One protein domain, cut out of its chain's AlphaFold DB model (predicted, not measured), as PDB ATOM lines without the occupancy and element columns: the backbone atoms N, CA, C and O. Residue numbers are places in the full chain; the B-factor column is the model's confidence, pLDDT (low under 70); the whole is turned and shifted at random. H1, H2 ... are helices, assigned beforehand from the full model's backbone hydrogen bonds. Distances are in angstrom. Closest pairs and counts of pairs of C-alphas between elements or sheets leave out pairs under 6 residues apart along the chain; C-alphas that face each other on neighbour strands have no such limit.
ATOM      1  N   GLN A 146     362.978 295.193 116.415       94.00
ATOM      2  CA  GLN A 146     362.692 296.388 115.625       94.00
ATOM      3  C   GLN A 146     361.310 296.927 115.985       94.00
ATOM      4  O   GLN A 146     361.203 298.114 116.292       94.00
ATOM      5  N   THR A 147     360.289 296.065 116.035       92.44
ATOM      6  CA  THR A 147     358.957 296.451 116.519       92.44
ATOM      7  C   THR A 147     359.035 296.976 117.948       92.44
ATOM      8  O   THR A 147     358.510 298.051 118.231       92.44
ATOM      9  N   HIS A 148     359.758 296.287 118.839       92.38
ATOM     10  CA  HIS A 148     359.902 296.748 120.223       92.38
ATOM     11  C   HIS A 148     360.526 298.152 120.303       92.38
ATOM     12  O   HIS A 148     359.995 299.029 120.978       92.38
ATOM     13  N   LYS A 149     361.581 298.431 119.522       92.44
ATOM     14  CA  LYS A 149     362.165 299.786 119.437       92.44
ATOM     15  C   LYS A 149     361.178 300.825 118.912       92.44
ATOM     16  O   LYS A 149     361.138 301.930 119.444       92.44
ATOM     17  N   GLN A 150     360.431 300.489 117.863       93.69
ATOM     18  CA  GLN A 150     359.485 301.404 117.225       93.69
ATOM     19  C   GLN A 150     358.393 301.854 118.201       93.69
ATOM     20  O   GLN A 150     358.071 303.037 118.247       93.69
ATOM     21  N   TYR A 151     357.868 300.927 119.003       93.38
ATOM     22  CA  TYR A 151     356.770 301.186 119.937       93.38
ATOM     23  C   TYR A 151     357.229 301.432 121.378       93.38
ATOM     24  O   TYR A 151     356.403 301.489 122.283       93.38
ATOM     25  N   ASN A 152     358.530 301.638 121.611       90.25
ATOM     26  CA  ASN A 152     359.084 301.812 122.956       90.25
ATOM     27  C   ASN A 152     358.457 302.987 123.733       90.25
ATOM     28  O   ASN A 152     358.391 302.962 124.957       90.25
ATOM     29  N   ALA A 153     357.954 304.008 123.027       92.06
ATOM     30  CA  ALA A 153     357.235 305.130 123.635       92.06
ATOM     31  C   ALA A 153     355.953 304.705 124.379       92.06
ATOM     32  O   ALA A 153     355.526 305.401 125.296       92.06
ATOM     33  N   TYR A 154     355.368 303.565 124.005       93.56
ATOM     34  CA  TYR A 154     354.190 302.965 124.634       93.56
ATOM     35  C   TYR A 154     354.558 301.840 125.614       93.56
ATOM     36  O   TYR A 154     353.685 301.102 126.058       93.56
ATOM     37  N   GLY A 155     355.848 301.664 125.919       91.56
ATOM     38  CA  GLY A 155     356.324 300.592 126.784       91.56
ATOM     39  C   GLY A 155     355.958 300.810 128.251       91.56
ATOM     40  O   GLY A 155     356.219 301.869 128.826       91.56
ATOM     41  N   GLU A 156     355.445 299.767 128.892       93.94
ATOM     42  CA  GLU A 156     355.117 299.750 130.314       93.94
ATOM     43  C   GLU A 156     356.153 298.947 131.115       93.94
ATOM     44  O   GLU A 156     356.736 297.987 130.594       93.94
ATOM     45  N   PRO A 157     356.416 299.304 132.386       95.12
ATOM     46  CA  PRO A 157     357.302 298.526 133.243       95.12
ATOM     47  C   PRO A 157     356.811 297.084 133.403       95.12
ATOM     48  O   PRO A 157     355.670 296.840 133.792       95.12
ATOM     49  N   ILE A 158     357.691 296.114 133.158       94.75
ATOM     50  CA  ILE A 158     357.353 294.704 133.347       94.75
ATOM     51  C   ILE A 158     357.238 294.363 134.839       94.75
ATOM     52  O   ILE A 158     358.095 294.714 135.652       94.75
ATOM     53  N   GLU A 159     356.203 293.609 135.207       95.75
ATOM     54  CA  GLU A 159     356.084 293.056 136.555       95.75
ATOM     55  C   GLU A 159     357.263 292.128 136.891       95.75
ATOM     56  O   GLU A 159     357.638 291.257 136.099       95.75
ATOM     57  N   THR A 160     357.789 292.232 138.115       93.69
ATOM     58  CA  THR A 160     358.941 291.443 138.591       93.69
ATOM     59  C   THR A 160     358.757 289.940 138.380       93.69
ATOM     60  O   THR A 160     359.664 289.258 137.908       93.69
ATOM     61  N   SER A 161     357.556 289.418 138.651       93.44
ATOM     62  CA  SER A 161     357.252 287.989 138.505       93.44
ATOM     63  C   SER A 161     357.294 287.507 137.047       93.44
ATOM     64  O   SER A 161     357.650 286.356 136.783       93.44
ATOM     65  N   LYS A 162     356.944 288.373 136.086       93.25
ATOM     66  CA  LYS A 162     357.015 288.089 134.645       93.25
ATOM     67  C   LYS A 162     358.462 288.179 134.156       93.25
ATOM     68  O   LYS A 162     358.888 287.311 133.398       93.25
ATOM     69  N   LEU A 163     359.226 289.158 134.647       94.00
ATOM     70  CA  LEU A 163     360.649 289.315 134.336       94.00
ATOM     71  C   LEU A 163     361.470 288.093 134.763       94.00
ATOM     72  O   LEU A 163     362.227 287.558 133.959       94.00
ATOM     73  N   GLU A 164     361.274 287.602 135.990       94.00
ATOM     74  CA  GLU A 164     361.969 286.405 136.483       94.00
ATOM     75  C   GLU A 164     361.682 285.161 135.633       94.00
ATOM     76  O   GLU A 164     362.557 284.313 135.451       94.00
ATOM     77  N   LYS A 165     360.458 285.036 135.104       93.81
ATOM     78  CA  LYS A 165     360.097 283.949 134.185       93.81
ATOM     79  C   LYS A 165     360.805 284.110 132.846       93.81
ATOM     80  O   LYS A 165     361.401 283.150 132.374       93.81
ATOM     81  N   LEU A 166     360.772 285.308 132.262       93.44
ATOM     82  CA  LEU A 166     361.439 285.625 130.995       93.44
ATOM     83  C   LEU A 166     362.941 285.329 131.045       93.44
ATOM     84  O   LEU A 166     363.457 284.692 130.138       93.44
ATOM     85  N   GLN A 167     363.610 285.682 132.143       92.75
ATOM     86  CA  GLN A 167     365.037 285.409 132.352       92.75
ATOM     87  C   GLN A 167     365.390 283.915 132.410       92.75
ATOM     88  O   GLN A 167     366.541 283.547 132.192       92.75
ATOM     89  N   ARG A 168     364.421 283.049 132.731       93.69
ATOM     90  CA  ARG A 168     364.594 281.587 132.771       93.69
ATOM     91  C   ARG A 168     364.158 280.907 131.474       93.69
ATOM     92  O   ARG A 168     364.343 279.700 131.340       93.69
ATOM     93  N   THR A 169     363.557 281.650 130.549       92.06
ATOM     94  CA  THR A 169     363.075 281.128 129.272       92.06
ATOM     95  C   THR A 169     364.197 281.175 128.247       92.06
ATOM     96  O   THR A 169     364.821 282.212 128.040       92.06
ATOM     97  N   THR A 170     364.421 280.054 127.567       91.56
ATOM     98  CA  THR A 170     365.291 279.982 126.392       91.56
ATOM     99  C   THR A 170     364.430 279.645 125.188       91.56
ATOM    100  O   THR A 170     363.869 278.555 125.122       91.56
ATOM    101  N   GLU A 171     364.315 280.584 124.255       90.81
ATOM    102  CA  GLU A 171     363.549 280.414 123.019       90.81
ATOM    103  C   GLU A 171     364.358 281.008 121.858       90.81
ATOM    104  O   GLU A 171     364.377 282.231 121.708       90.81
ATOM    105  N   PRO A 172     365.052 280.184 121.048       90.81
ATOM    106  CA  PRO A 172     365.984 280.658 120.024       90.81
ATOM    107  C   PRO A 172     365.412 281.699 119.059       90.81
ATOM    108  O   PRO A 172     366.129 282.628 118.688       90.81
ATOM    109  N   LEU A 173     364.140 281.573 118.659       89.94
ATOM    110  CA  LEU A 173     363.522 282.511 117.714       89.94
ATOM    111  C   LEU A 173     363.270 283.891 118.331       89.94
ATOM    112  O   LEU A 173     363.352 284.901 117.637       89.94
ATOM    113  N   LEU A 174     362.974 283.939 119.631       94.00
ATOM    114  CA  LEU A 174     362.610 285.163 120.347       94.00
ATOM    115  C   LEU A 174     363.727 285.685 121.254       94.00
ATOM    116  O   LEU A 174     363.574 286.758 121.836       94.00
ATOM    117  N   GLN A 175     364.852 284.975 121.363       95.81
ATOM    118  CA  GLN A 175     365.924 285.299 122.304       95.81
ATOM    119  C   GLN A 175     366.404 286.757 122.205       95.81
ATOM    120  O   GLN A 175     366.476 287.410 123.244       95.81
ATOM    121  N   PRO A 176     366.619 287.344 121.006       96.00
ATOM    122  CA  PRO A 176     367.028 288.746 120.912       96.00
ATOM    123  C   PRO A 176     366.008 289.727 121.512       96.00
ATOM    124  O   PRO A 176     366.386 290.750 122.084       96.00
ATOM    125  N   LEU A 177     364.710 289.431 121.382       95.50
ATOM    126  CA  LEU A 177     363.644 290.234 121.980       95.50
ATOM    127  C   LEU A 177     363.579 290.020 123.496       95.50
ATOM    128  O   LEU A 177     363.459 290.996 124.234       95.50
ATOM    129  N   ILE A 178     363.702 288.773 123.961       96.12
ATOM    130  CA  ILE A 178     363.741 288.430 125.391       96.12
ATOM    131  C   ILE A 178     364.871 289.191 126.090       96.12
ATOM    132  O   ILE A 178     364.631 289.841 127.109       96.12
ATOM    133  N   ASP A 179     366.076 289.167 125.519       96.25
ATOM    134  CA  ASP A 179     367.256 289.831 126.075       96.25
ATOM    135  C   ASP A 179     367.042 291.345 126.178       96.25
ATOM    136  O   ASP A 179     367.350 291.966 127.199       96.25
ATOM    137  N   LYS A 180     366.441 291.940 125.140       95.44
ATOM    138  CA  LYS A 180     366.115 293.365 125.101       95.44
ATOM    139  C   LYS A 180     365.078 293.755 126.160       95.44
ATOM    140  O   LYS A 180     365.317 294.699 126.910       95.44
ATOM    141  N   ILE A 181     363.983 293.000 126.282       95.19
ATOM    142  CA  ILE A 181     362.961 293.216 127.321       95.19
ATOM    143  C   ILE A 181     363.579 293.076 128.718       95.19
ATOM    144  O   ILE A 181     363.285 293.877 129.602       95.19
ATOM    145  N   CYS A 182     364.464 292.098 128.931       94.94
ATOM    146  CA  CYS A 182     365.126 291.908 130.220       94.94
ATOM    147  C   CYS A 182     366.073 293.065 130.579       94.94
ATOM    148  O   CYS A 182     366.167 293.428 131.754       94.94
ATOM    149  N   ALA A 183     366.759 293.642 129.588       94.75
ATOM    150  CA  ALA A 183     367.658 294.777 129.775       94.75
ATOM    151  C   ALA A 183     366.899 296.082 130.062       94.75
ATOM    152  O   ALA A 183     367.252 296.813 130.987       94.75
ATOM    153  N   GLU A 184     365.848 296.359 129.289       94.19
ATOM    154  CA  GLU A 184     365.077 297.607 129.366       94.19
ATOM    155  C   GLU A 184     363.993 297.555 130.450       94.19
ATOM    156  O   GLU A 184     363.540 298.593 130.926       94.19
ATOM    157  N   LYS A 185     363.608 296.347 130.886       95.12
ATOM    158  CA  LYS A 185     362.522 296.085 131.844       95.12
ATOM    159  C   LYS A 185     361.192 296.716 131.413       95.12
ATOM    160  O   LYS A 185     360.373 297.076 132.259       95.12
ATOM    161  N   GLN A 186     360.976 296.813 130.102       92.94
ATOM    162  CA  GLN A 186     359.751 297.325 129.498       92.94
ATOM    163  C   GLN A 186     359.148 296.309 128.531       92.94
ATOM    164  O   GLN A 186     359.849 295.693 127.722       92.94
ATOM    165  N   VAL A 187     357.830 296.164 128.613       93.00
ATOM    166  CA  VAL A 187     357.000 295.367 127.707       93.00
ATOM    167  C   VAL A 187     356.044 296.280 126.957       93.00
ATOM    168  O   VAL A 187     355.709 297.360 127.433       93.00
ATOM    169  N   ILE A 188     355.630 295.857 125.769       93.00
ATOM    170  CA  ILE A 188     354.693 296.600 124.929       93.00
ATOM    171  C   ILE A 188     353.484 295.698 124.731       93.00
ATOM    172  O   ILE A 188     353.634 294.561 124.276       93.00
ATOM    173  N   GLU A 189     352.311 296.192 125.105       90.31
ATOM    174  CA  GLU A 189     351.057 295.480 124.892       90.31
ATOM    175  C   GLU A 189     350.692 295.501 123.404       90.31
ATOM    176  O   GLU A 189     350.938 296.472 122.689       90.31
ATOM    177  N   GLN A 190     350.088 294.421 122.907       86.69
ATOM    178  CA  GLN A 190     349.786 294.294 121.476       86.69
ATOM    179  C   GLN A 190     348.807 295.378 120.986       86.69
ATOM    180  O   GLN A 190     348.851 295.782 119.822       86.69
ATOM    181  N   GLU A 191     347.942 295.877 121.872       88.44
ATOM    182  CA  GLU A 191     347.011 296.973 121.585       88.44
ATOM    183  C   GLU A 191     347.737 298.281 121.236       88.44
ATOM    184  O   GLU A 191     347.210 299.084 120.467       88.44
ATOM    185  N   SER A 192     348.978 298.468 121.705       88.81
ATOM    186  CA  SER A 192     349.798 299.643 121.398       88.81
ATOM    187  C   SER A 192     350.119 299.781 119.904       88.81
ATOM    188  O   SER A 192     350.413 300.880 119.447       88.81
ATOM    189  N   PHE A 193     350.033 298.701 119.118       86.06
ATOM    190  CA  PHE A 193     350.308 298.732 117.674       86.06
ATOM    191  C   PHE A 193     349.216 299.421 116.845       86.06
ATOM    192  O   PHE A 193     349.401 299.632 115.647       86.06
ATOM    193  N   LEU A 194     348.079 299.746 117.464       84.81
ATOM    194  CA  LEU A 194     346.960 300.435 116.821       84.81
ATOM    195  C   LEU A 194     347.072 301.968 116.883       84.81
ATOM    196  O   LEU A 194     346.218 302.643 116.305       84.81
ATOM    197  N   PHE A 195     348.084 302.501 117.577       74.50
ATOM    198  CA  PHE A 195     348.288 303.933 117.825       74.50
ATOM    199  C   PHE A 195     349.495 304.507 117.080       74.50
ATOM    200  O   PHE A 195     350.424 303.738 116.736       74.50
TER     201      PHE A 195
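Overview. This is residues 146 to 195 of the 195 residues of an uncharacterized protein of Enterocloster clostridioformis (UniProt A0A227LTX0). A helical hairpin, H2 and H3, makes one side; short H1 lies near H3, and short H4 sits at the far end. Residues 156 to 157 and 186 to 187, in the links, pair antiparallel. The printed part, 50 residues with four named helices, H1 to H4, and no named strand, is all helix and compact: radius of gyration of the C-alphas 10.8 A, spans 31 by 23 by 16 A.

Arrangement. H1, residues 146 to 150, is close to but not clearly touching H3, residues 175 to 184; the closest C-alphas, of His 148 and Leu 177, are 7.7 A apart. H2, residues 160 to 168, and H3 form a hairpin and touch, closest at C-alphas of Leu 163 and Cys 182, 6.6 A; they run opposite ways at 36 degrees, only just steep. H4, residues 190 to 194, is apart from H1, H2 and H3. O i to N i+4 pairs are within hydrogen-bond range throughout H1 and H3, 3 of 5 in H2, 0 of 1 in H4, whose O i to N i+3 count is 2 of 2.

Along the chain. H1 begins at C-alpha 146 (362.692, 296.388, 115.625). H2 spans 12.8 A, H3 14.2 A. H4 ends at C-alpha 194 (346.960, 300.435, 116.821).

Size, cuts and confidence. C-alphas 168 and 195, the farthest apart, are 31.4 A apart. No link is long, the printed part has no cut, and no printed residue is under 70 in pLDDT.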